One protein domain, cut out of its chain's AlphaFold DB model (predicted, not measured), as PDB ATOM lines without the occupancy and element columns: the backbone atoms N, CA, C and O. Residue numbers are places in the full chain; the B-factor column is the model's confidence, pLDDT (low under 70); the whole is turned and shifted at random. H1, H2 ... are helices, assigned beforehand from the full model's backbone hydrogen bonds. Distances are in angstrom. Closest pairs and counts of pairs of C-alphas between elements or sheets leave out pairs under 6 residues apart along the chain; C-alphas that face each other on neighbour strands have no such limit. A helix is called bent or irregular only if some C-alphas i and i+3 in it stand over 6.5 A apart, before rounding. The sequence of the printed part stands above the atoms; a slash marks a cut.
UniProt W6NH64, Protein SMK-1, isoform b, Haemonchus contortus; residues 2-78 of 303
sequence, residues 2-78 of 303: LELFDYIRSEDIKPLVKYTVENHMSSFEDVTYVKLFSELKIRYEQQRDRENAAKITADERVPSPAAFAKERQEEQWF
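AT A GLANCE: This is residues 2 to 78 of the 303 residues of the protein "Protein SMK-1, isoform b" of Haemonchus contortus (UniProt W6NH64). Picture a small compact head with a long arm: the first part of the long helix H3 packs with H1 and H2, while its residues 49 to 60 stick out from the head. Past a tight link, H4 stands alone at the far end, turned aside as the foot of an L. The printed part has 77 residues with four named helices, in the order H1, H2, H3, H4, and no named strand; its class is all helix. The whole is extended, with a radius of gyration of the C-alphas of 19.9 A and spans of 60 by 27 by 18 A.

HOW THE PARTS SIT: Start at H3, residues 36 to 60. With its residues 37 to 47 alone it touches H2, residues 14 to 27, at a steep tilt of 52 degrees, opposite ways; the closest C-alphas, of Lys 18 and Tyr 44, are 5.9 A apart. With residues 36 to 43 alone it touches H1, residues 2 to 10, at a shallow tilt of 32 degrees, the same way, closest at the C-alphas of Arg 9 and Leu 40, 6.0 A. H1 and H2 only just touch, with 3 pairs of C-alphas within 8 A, and only at the corner by their link. H4, residues 65 to 77, is apart from H1, H2 and H3. Every O i to N i+4 pair is within hydrogen-bond range in H1 and H3, but 7 of 10 are in H2 and 4 of 9 in H4, where 4 of 10 O i to N i+3 pairs are.

IN THESE COORDINATES: Find C-alpha 36 at (97.589, 14.556, 29.057); from there H3 runs 36.3 A to C-alpha 60 at (107.459, -6.589, 56.838). H1 begins at C-alpha 2, (89.803, 15.494, 26.752), and spans 12.3 A; H2 spans 19.8 A and is irregular, with C-alphas 23 and 26 7.7 A apart. H4 runs 21.2 A to C-alpha 77 at (85.200, -0.818, 76.024); it is neither bent nor irregular, but only just: C-alphas 72 and 75 are 6.0 A apart.

THE WHOLE: Look at the C-alphas of Tyr 33 and Gln 76, the two farthest apart, at 62.1 A. Residues 49 to 78 stand free; the body without them spans 24 by 19 by 15 A. The printed part has no cut, and no link is long. In this model pLDDT is under 70 at residues 59 to 78.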
ATOM      1  N   LEU A   2      88.509  15.331  26.057       92.00
ATOM      2  CA  LEU A   2      89.803  15.494  26.752       92.00
ATOM      3  C   LEU A   2      89.668  16.108  28.156       92.00
ATOM      4  O   LEU A   2      90.351  15.677  29.076       92.00
ATOM      5  N   GLU A   3      88.721  17.030  28.331       95.19
ATOM      6  CA  GLU A   3      88.373  17.640  29.623       95.19
ATOM      7  C   GLU A   3      88.075  16.614  30.725       95.19
ATOM      8  O   GLU A   3      88.431  16.839  31.876       95.19
ATOM      9  N   LEU A   4      87.475  15.464  30.391       95.75
ATOM     10  CA  LEU A   4      87.187  14.423  31.379       95.75
ATOM     11  C   LEU A   4      88.479  13.802  31.920       95.75
ATOM     12  O   LEU A   4      88.616  13.608  33.123       95.75
ATOM     13  N   PHE A   5      89.431  13.496  31.040       95.62
ATOM     14  CA  PHE A   5      90.716  12.928  31.446       95.62
ATOM     15  C   PHE A   5      91.566  13.950  32.203       95.62
ATOM     16  O   PHE A   5      92.264  13.584  33.146       95.62
ATOM     17  N   ASP A   6      91.465  15.229  31.836       96.38
ATOM     18  CA  ASP A   6      92.140  16.301  32.563       96.38
ATOM     19  C   ASP A   6      91.538  16.501  33.956       96.38
ATOM     20  O   ASP A   6      92.273  16.626  34.936       96.38
ATOM     21  N   TYR A   7      90.213  16.399  34.081       97.56
ATOM     22  CA  TYR A   7      89.526  16.380  35.371       97.56
ATOM     23  C   TYR A   7      89.949  15.181  36.233       97.56
ATOM     24  O   TYR A   7      90.371  15.355  37.370       97.56
ATOM     25  N   ILE A   8      89.934  13.961  35.680       96.75
ATOM     26  CA  ILE A   8      90.368  12.745  36.393       96.75
ATOM     27  C   ILE A   8      91.805  12.889  36.923       96.75
ATOM     28  O   ILE A   8      92.093  12.484  38.052       96.75
ATOM     29  N   ARG A   9      92.706  13.463  36.114       95.19
ATOM     30  CA  ARG A   9      94.111  13.691  36.478       95.19
ATOM     31  C   ARG A   9      94.269  14.777  37.546       95.19
ATOM     32  O   ARG A   9      95.048  14.588  38.484       95.19
ATOM     33  N   SER A  10      93.584  15.908  37.378       96.38
ATOM     34  CA  SER A  10      93.686  17.072  38.270       96.38
ATOM     35  C   SER A  10      93.091  16.799  39.650       96.38
ATOM     36  O   SER A  10      93.731  17.119  40.648       96.38
ATOM     37  N   GLU A  11      91.956  16.105  39.715       97.31
ATOM     38  CA  GLU A  11      91.308  15.690  40.968       97.31
ATOM     39  C   GLU A  11      91.933  14.434  41.604       97.31
ATOM     40  O   GLU A  11      91.506  13.987  42.666       97.31
ATOM     41  N   ASP A  12      92.950  13.839  40.971       95.31
ATOM     42  CA  ASP A  12      93.654  12.642  41.459       95.31
ATOM     43  C   ASP A  12      92.717  11.469  41.810       95.31
ATOM     44  O   ASP A  12      92.885  10.779  42.823       95.31
ATOM     45  N   ILE A  13      91.705  11.226  40.971       97.25
ATOM     46  CA  ILE A  13      90.701  10.185  41.217       97.25
ATOM     47  C   ILE A  13      91.315   8.814  40.903       97.25
ATOM     48  O   ILE A  13      91.143   8.263  39.814       97.25
ATOM     49  N   LYS A  14      92.048   8.249  41.871       96.25
ATOM     50  CA  LYS A  14      92.878   7.037  41.709       96.25
ATOM     51  C   LYS A  14      92.188   5.867  40.998       96.25
ATOM     52  O   LYS A  14      92.792   5.315  40.081       96.25
ATOM     53  N   PRO A  15      90.939   5.481  41.343       97.00
ATOM     54  CA  PRO A  15      90.280   4.363  40.668       97.00
ATOM     55  C   PRO A  15      90.074   4.611  39.170       97.00
ATOM     56  O   PRO A  15      90.226   3.692  38.369       97.00
ATOM     57  N   LEU A  16      89.773   5.854  38.783       97.62
ATOM     58  CA  LEU A  16      89.569   6.231  37.386       97.62
ATOM     59  C   LEU A  16      90.892   6.354  36.632       97.62
ATOM     60  O   LEU A  16      90.971   5.910  35.488       97.62
ATOM     61  N   VAL A  17      91.933   6.898  37.272       97.44
ATOM     62  CA  VAL A  17      93.299   6.919  36.721       97.44
ATOM     63  C   VAL A  17      93.750   5.489  36.416       97.44
ATOM     64  O   VAL A  17      94.110   5.194  35.278       97.44
ATOM     65  N   LYS A  18      93.638   4.584  37.395       97.62
ATOM     66  CA  LYS A  18      93.955   3.160  37.240       97.62
ATOM     67  C   LYS A  18      93.170   2.520  36.099       97.62
ATOM     68  O   LYS A  18      93.771   1.988  35.172       97.62
ATOM     69  N   TYR A  19      91.840   2.611  36.139       97.38
ATOM     70  CA  TYR A  19      90.983   1.975  35.140       97.38
ATOM     71  C   TYR A  19      91.290   2.455  33.718       97.38
ATOM     72  O   TYR A  19      91.374   1.648  32.792       97.38
ATOM     73  N   THR A  20      91.486   3.763  33.553       96.44
ATOM     74  CA  THR A  20      91.778   4.363  32.249       96.44
ATOM     75  C   THR A  20      93.118   3.881  31.708       96.44
ATOM     76  O   THR A  20      93.199   3.492  30.544       96.44
ATOM     77  N   VAL A  21      94.163   3.883  32.540       96.62
ATOM     78  CA  VAL A  21      95.507   3.490  32.101       96.62
ATOM     79  C   VAL A  21      95.589   1.986  31.822       96.62
ATOM     80  O   VAL A  21      96.194   1.589  30.833       96.62
ATOM     81  N   GLU A  22      94.937   1.140  32.621       96.75
ATOM     82  CA  GLU A  22      94.965  -0.317  32.419       96.75
ATOM     83  C   GLU A  22      94.178  -0.772  31.179       96.75
ATOM     84  O   GLU A  22      94.601  -1.710  30.509       96.75
ATOM     85  N   ASN A  23      93.049  -0.126  30.857       96.69
ATOM     86  CA  ASN A  23      92.143  -0.613  29.806       96.69
ATOM     87  C   ASN A  23      92.203   0.177  28.496       96.69
ATOM     88  O   ASN A  23      91.852  -0.358  27.447       96.69
ATOM     89  N   HIS A  24      92.594   1.453  28.540       94.88
ATOM     90  CA  HIS A  24      92.439   2.358  27.398       94.88
ATOM     91  C   HIS A  24      93.738   3.034  26.954       94.88
ATOM     92  O   HIS A  24      93.742   3.676  25.908       94.88
ATOM     93  N   MET A  25      94.851   2.878  27.681       94.81
ATOM     94  CA  MET A  25      96.102   3.571  27.346       94.81
ATOM     95  C   MET A  25      96.618   3.232  25.943       94.81
ATOM     96  O   MET A  25      97.032   4.137  25.224       94.81
ATOM     97  N   SER A  26      96.519   1.968  25.515       95.06
ATOM     98  CA  SER A  26      96.945   1.537  24.174       95.06
ATOM     99  C   SER A  26      96.194   2.251  23.047       95.06
ATOM    100  O   SER A  26      96.728   2.425  21.962       95.06
ATOM    101  N   SER A  27      94.962   2.712  23.290       93.56
ATOM    102  CA  SER A  27      94.193   3.486  22.305       93.56
ATOM    103  C   SER A  27      94.659   4.940  22.182       93.56
ATOM    104  O   SER A  27      94.264   5.628  21.243       93.56
ATOM    105  N   PHE A  28      95.467   5.421  23.128       92.12
ATOM    106  CA  PHE A  28      95.971   6.791  23.173       92.12
ATOM    107  C   PHE A  28      97.474   6.891  22.879       92.12
ATOM    108  O   PHE A  28      97.996   8.002  22.856       92.12
ATOM    109  N   GLU A  29      98.172   5.778  22.627       91.62
ATOM    110  CA  GLU A  29      99.612   5.783  22.314       91.62
ATOM    111  C   GLU A  29      99.935   6.580  21.043       91.62
ATOM    112  O   GLU A  29     100.915   7.323  21.015       91.62
ATOM    113  N   ASP A  30      99.058   6.525  20.039       93.69
ATOM    114  CA  ASP A  30      99.207   7.298  18.798       93.69
ATOM    115  C   ASP A  30      98.922   8.802  18.993       93.69
ATOM    116  O   ASP A  30      99.225   9.638  18.136       93.69
ATOM    117  N   VAL A  31      98.332   9.183  20.132       92.06
ATOM    118  CA  VAL A  31      97.905  10.553  20.432       92.06
ATOM    119  C   VAL A  31      99.040  11.314  21.120       92.06
ATOM    120  O   VAL A  31      99.050  11.525  22.329       92.06
ATOM    121  N   THR A  32     100.007  11.770  20.323       91.44
ATOM    122  CA  THR A  32     101.238  12.420  20.819       91.44
ATOM    123  C   THR A  32     101.164  13.948  20.915       91.44
ATOM    124  O   THR A  32     102.008  14.575  21.554       91.44
ATOM    125  N   TYR A  33     100.145  14.573  20.316       94.00
ATOM    126  CA  TYR A  33      99.990  16.035  20.299       94.00
ATOM    127  C   TYR A  33      99.495  16.621  21.634       94.00
ATOM    128  O   TYR A  33      99.549  17.835  21.829       94.00
ATOM    129  N   VAL A  34      99.020  15.784  22.561       95.31
ATOM    130  CA  VAL A  34      98.631  16.183  23.920       95.31
ATOM    131  C   VAL A  34      99.453  15.430  24.955       95.31
ATOM    132  O   VAL A  34      99.599  14.215  24.899       95.31
ATOM    133  N   LYS A  35      99.942  16.155  25.964       96.06
ATOM    134  CA  LYS A  35     100.713  15.565  27.072       96.06
ATOM    135  C   LYS A  35      99.848  14.812  28.085       96.06
ATOM    136  O   LYS A  35     100.372  14.029  28.872       96.06
ATOM    137  N   LEU A  36      98.534  15.030  28.049       96.25
ATOM    138  CA  LEU A  36      97.589  14.556  29.057       96.25
ATOM    139  C   LEU A  36      97.673  13.043  29.306       96.25
ATOM    140  O   LEU A  36      97.705  12.626  30.459       96.25
ATOM    141  N   PHE A  37      97.742  12.224  28.254       95.88
ATOM    142  CA  PHE A  37      97.780  10.763  28.397       95.88
ATOM    143  C   PHE A  37      99.099  10.272  29.003       95.88
ATOM    144  O   PHE A  37      99.091   9.409  29.879       95.88
ATOM    145  N   SER A  38     100.225  10.877  28.621       95.56
ATOM    146  CA  SER A  38     101.526  10.602  29.239       95.56
ATOM    147  C   SER A  38     101.535  10.985  30.719       95.56
ATOM    148  O   SER A  38     101.994  10.217  31.560       95.56
ATOM    149  N   GLU A  39     100.975  12.144  31.064       96.00
ATOM    150  CA  GLU A  39     100.868  12.585  32.457       96.00
ATOM    151  C   GLU A  39      99.920  11.700  33.277       96.00
ATOM    152  O   GLU A  39     100.201  11.407  34.440       96.00
ATOM    153  N   LEU A  40      98.825  11.224  32.678       96.69
ATOM    154  CA  LEU A  40      97.906  10.279  33.308       96.69
ATOM    155  C   LEU A  40      98.602   8.940  33.607       96.69
ATOM    156  O   LEU A  40      98.447   8.403  34.705       96.69
ATOM    157  N   LYS A  41      99.429   8.445  32.677       96.06
ATOM    158  CA  LYS A  41     100.260   7.246  32.872       96.06
ATOM    159  C   LYS A  41     101.275   7.428  34.005       96.06
ATOM    160  O   LYS A  41     101.350   6.578  34.889       96.06
ATOM    161  N   ILE A  42     101.989   8.556  34.041       96.88
ATOM    162  CA  ILE A  42     102.932   8.874  35.128       96.88
ATOM    163  C   ILE A  42     102.208   8.895  36.483       96.88
ATOM    164  O   ILE A  42     102.703   8.347  37.470       96.88
ATOM    165  N   ARG A  43     101.014   9.497  36.552       96.38
ATOM    166  CA  ARG A  43     100.211   9.523  37.786       96.38
ATOM    167  C   ARG A  43      99.823   8.120  38.242       96.38
ATOM    168  O   ARG A  43      99.917   7.844  39.437       96.38
ATOM    169  N   TYR A  44      99.434   7.242  37.318       97.56
ATOM    170  CA  TYR A  44      99.143   5.843  37.625       97.56
ATOM    171  C   TYR A  44     100.358   5.114  38.217       97.56
ATOM    172  O   TYR A  44     100.242   4.506  39.282       97.56
ATOM    173  N   GLU A  45     101.530   5.222  37.587       97.06
ATOM    174  CA  GLU A  45     102.762   4.578  38.065       97.06
ATOM    175  C   GLU A  45     103.116   5.039  39.487       97.06
ATOM    176  O   GLU A  45     103.296   4.216  40.383       97.06
ATOM    177  N   GLN A  46     103.063   6.348  39.748       96.44
ATOM    178  CA  GLN A  46     103.304   6.905  41.083       96.44
ATOM    179  C   GLN A  46     102.302   6.429  42.146       96.44
ATOM    180  O   GLN A  46     102.648   6.339  43.328       96.44
ATOM    181  N   GLN A  47     101.034   6.229  41.776       94.56
ATOM    182  CA  GLN A  47     100.018   5.708  42.695       94.56
ATOM    183  C   GLN A  47     100.285   4.233  43.005       94.56
ATOM    184  O   GLN A  47     100.266   3.846  44.174       94.56
ATOM    185  N   ARG A  48     100.586   3.437  41.975       95.12
ATOM    186  CA  ARG A  48     100.894   2.010  42.089       95.12
ATOM    187  C   ARG A  48     102.151   1.768  42.924       95.12
ATOM    188  O   ARG A  48     102.149   0.898  43.788       95.12
ATOM    189  N   ASP A  49     103.200   2.557  42.723       94.12
ATOM    190  CA  ASP A  49     104.451   2.414  43.473       94.12
ATOM    191  C   ASP A  49     104.258   2.763  44.958       94.12
ATOM    192  O   ASP A  49     104.758   2.055  45.834       94.12
ATOM    193  N   ARG A  50     103.445   3.788  45.265       92.12
ATOM    194  CA  ARG A  50     103.033   4.103  46.645       92.12
ATOM    195  C   ARG A  50     102.217   2.980  47.283       92.12
ATOM    196  O   ARG A  50     102.424   2.673  48.453       92.12
ATOM    197  N   GLU A  51     101.302   2.371  46.533       91.00
ATOM    198  CA  GLU A  51     100.512   1.232  47.008       91.00
ATOM    199  C   GLU A  51     101.399   0.008  47.281       91.00
ATOM    200  O   GLU A  51     101.260  -0.641  48.316       91.00
ATOM    201  N   ASN A  52     102.357  -0.276  46.398       90.31
ATOM    202  CA  ASN A  52     103.304  -1.374  46.568       90.31
ATOM    203  C   ASN A  52     104.228  -1.154  47.773       90.31
ATOM    204  O   ASN A  52     104.411  -2.069  48.571       90.31
ATOM    205  N   ALA A  53     104.753   0.060  47.963       88.12
ATOM    206  CA  ALA A  53     105.555   0.396  49.140       88.12
ATOM    207  C   ALA A  53     104.751   0.255  50.448       88.12
ATOM    208  O   ALA A  53     105.258  -0.262  51.447       88.12
ATOM    209  N   ALA A  54     103.475   0.654  50.445       84.19
ATOM    210  CA  ALA A  54     102.584   0.469  51.590       84.19
ATOM    211  C   ALA A  54     102.318  -1.018  51.897       84.19
ATOM    212  O   ALA A  54     102.264  -1.400  53.062       84.19
ATOM    213  N   LYS A  55     102.199  -1.871  50.870       80.44
ATOM    214  CA  LYS A  55     102.041  -3.326  51.042       80.44
ATOM    215  C   LYS A  55     103.298  -3.976  51.622       80.44
ATOM    216  O   LYS A  55     103.198  -4.701  52.602       80.44
ATOM    217  N   ILE A  56     104.476  -3.644  51.090       77.75
ATOM    218  CA  ILE A  56     105.764  -4.174  51.574       77.75
ATOM    219  C   ILE A  56     105.987  -3.811  53.046       77.75
ATOM    220  O   ILE A  56     106.332  -4.665  53.854       77.75
ATOM    221  N   THR A  57     105.729  -2.557  53.422       73.44
ATOM    222  CA  THR A  57     105.879  -2.108  54.818       73.44
ATOM    223  C   THR A  57     104.852  -2.722  55.774       73.44
ATOM    224  O   THR A  57     105.135  -2.843  56.965       73.44
ATOM    225  N   ALA A  58     103.674  -3.118  55.283       70.12
ATOM    226  CA  ALA A  58     102.678  -3.836  56.071       70.12
ATOM    227  C   ALA A  58     103.061  -5.310  56.283       70.12
ATOM    228  O   ALA A  58     102.964  -5.791  57.410       70.12
ATOM    229  N   ASP A  59     103.546  -5.994  55.243       66.25
ATOM    230  CA  ASP A  59     103.987  -7.395  55.323       66.25
ATOM    231  C   ASP A  59     105.299  -7.564  56.113       66.25
ATOM    232  O   ASP A  59     105.485  -8.559  56.813       66.25
ATOM    233  N   GLU A  60     106.208  -6.583  56.061       63.09
ATOM    234  CA  GLU A  60     107.459  -6.589  56.838       63.09
ATOM    235  C   GLU A  60     107.237  -6.234  58.318       63.09
ATOM    236  O   GLU A  60     108.041  -6.590  59.187       63.09
ATOM    237  N   ARG A  61     106.115  -5.578  58.650       58.16
ATOM    238  CA  ARG A  61     105.729  -5.310  60.037       58.16
ATOM    239  C   ARG A  61     105.213  -6.599  60.669       58.16
ATOM    240  O   ARG A  61     104.015  -6.760  60.877       58.16
ATOM    241  N   VAL A  62     106.137  -7.484  61.050       60.12
ATOM    242  CA  VAL A  62     105.872  -8.570  62.001       60.12
ATOM    243  C   VAL A  62     105.101  -7.952  63.171       60.12
ATOM    244  O   VAL A  62     105.642  -7.063  63.843       60.12
ATOM    245  N   PRO A  63     103.836  -8.345  63.413       59.38
ATOM    246  CA  PRO A  63     103.084  -7.813  64.532       59.38
ATOM    247  C   PRO A  63     103.870  -8.140  65.796       59.38
ATOM    248  O   PRO A  63     104.089  -9.306  66.128       59.38
ATOM    249  N   SER A  64     104.366  -7.109  66.482       53.28
ATOM    250  CA  SER A  64     105.002  -7.308  67.778       53.28
ATOM    251  C   SER A  64     104.011  -8.069  68.668       53.28
ATOM    252  O   SER A  64     102.829  -7.721  68.651       53.28
ATOM    253  N   PRO A  65     104.435  -9.055  69.478       58.22
ATOM    254  CA  PRO A  65     103.550  -9.738  70.427       58.22
ATOM    255  C   PRO A  65     102.739  -8.784  71.331       58.22
ATOM    256  O   PRO A  65     101.685  -9.151  71.841       58.22
ATOM    257  N   ALA A  66     103.192  -7.534  71.490       56.94
ATOM    258  CA  ALA A  66     102.472  -6.467  72.183       56.94
ATOM    259  C   ALA A  66     101.213  -5.945  71.450       56.94
ATOM    260  O   ALA A  66     100.338  -5.380  72.099       56.94
ATOM    261  N   ALA A  67     101.096  -6.123  70.130       56.47
ATOM    262  CA  ALA A  67      99.913  -5.739  69.355       56.47
ATOM    263  C   ALA A  67      98.717  -6.659  69.662       56.47
ATOM    264  O   ALA A  67      97.619  -6.167  69.903       56.47
ATOM    265  N   PHE A  68      98.956  -7.968  69.792       51.47
ATOM    266  CA  PHE A  68      97.937  -8.942  70.205       51.47
ATOM    267  C   PHE A  68      97.507  -8.780  71.671       51.47
ATOM    268  O   PHE A  68      96.367  -9.055  72.030       51.47
ATOM    269  N   ALA A  69      98.408  -8.308  72.540       54.88
ATOM    270  CA  ALA A  69      98.072  -8.036  73.937       54.88
ATOM    271  C   ALA A  69      97.131  -6.829  74.099       54.88
ATOM    272  O   ALA A  69      96.409  -6.754  75.093       54.88
ATOM    273  N   LYS A  70      97.141  -5.894  73.138       51.28
ATOM    274  CA  LYS A  70      96.312  -4.688  73.186       51.28
ATOM    275  C   LYS A  70      94.895  -4.940  72.671       51.28
ATOM    276  O   LYS A  70      93.976  -4.475  73.330       51.28
ATOM    277  N   GLU A  71      94.722  -5.760  71.628       54.69
ATOM    278  CA  GLU A  71      93.413  -6.156  71.065       54.69
ATOM    279  C   GLU A  71      92.464  -6.732  72.133       54.69
ATOM    280  O   GLU A  71      91.315  -6.312  72.242       54.69
ATOM    281  N   ARG A  72      92.972  -7.573  73.047       53.56
ATOM    282  CA  ARG A  72      92.179  -8.137  74.159       53.56
ATOM    283  C   ARG A  72      91.686  -7.096  75.179       53.56
ATOM    284  O   ARG A  72      90.808  -7.389  75.985       53.56
ATOM    285  N   GLN A  73      92.274  -5.899  75.207       52.88
ATOM    286  CA  GLN A  73      91.837  -4.811  76.086       52.88
ATOM    287  C   GLN A  73      90.822  -3.880  75.398       52.88
ATOM    288  O   GLN A  73      90.138  -3.135  76.096       52.88
ATOM    289  N   GLU A  74      90.696  -3.920  74.067       48.19
ATOM    290  CA  GLU A  74      89.785  -3.053  73.299       48.19
ATOM    291  C   GLU A  74      88.337  -3.585  73.306       48.19
ATOM    292  O   GLU A  74      87.402  -2.796  73.211       48.19
ATOM    293  N   GLU A  75      88.133  -4.886  73.549       51.72
ATOM    294  CA  GLU A  75      86.798  -5.506  73.667       51.72
ATOM    295  C   GLU A  75      86.051  -5.108  74.957       51.72
ATOM    296  O   GLU A  75      84.828  -5.026  74.971       51.72
ATOM    297  N   GLN A  76      86.756  -4.744  76.037       58.69
ATOM    298  CA  GLN A  76      86.103  -4.339  77.297       58.69
ATOM    299  C   GLN A  76      85.536  -2.910  77.285       58.69
ATOM    300  O   GLN A  76      84.893  -2.494  78.247       58.69
ATOM    301  N   TRP A  77      85.778  -2.152  76.213       59.59
ATOM    302  CA  TRP A  77      85.200  -0.818  76.024       59.59
ATOM    303  C   TRP A  77      83.867  -0.844  75.268       59.59
ATOM    304  O   TRP A  77      83.205   0.189  75.210       59.59
ATOM    305  N   PHE A  78      83.471  -2.001  74.727       45.84
ATOM    306  CA  PHE A  78      82.188  -2.200  74.045       45.84
ATOM    307  C   PHE A  78      81.231  -3.150  74.784       45.84
ATOM    308  O   PHE A  78      80.054  -3.169  74.453       45.84
TER     309      PHE A  78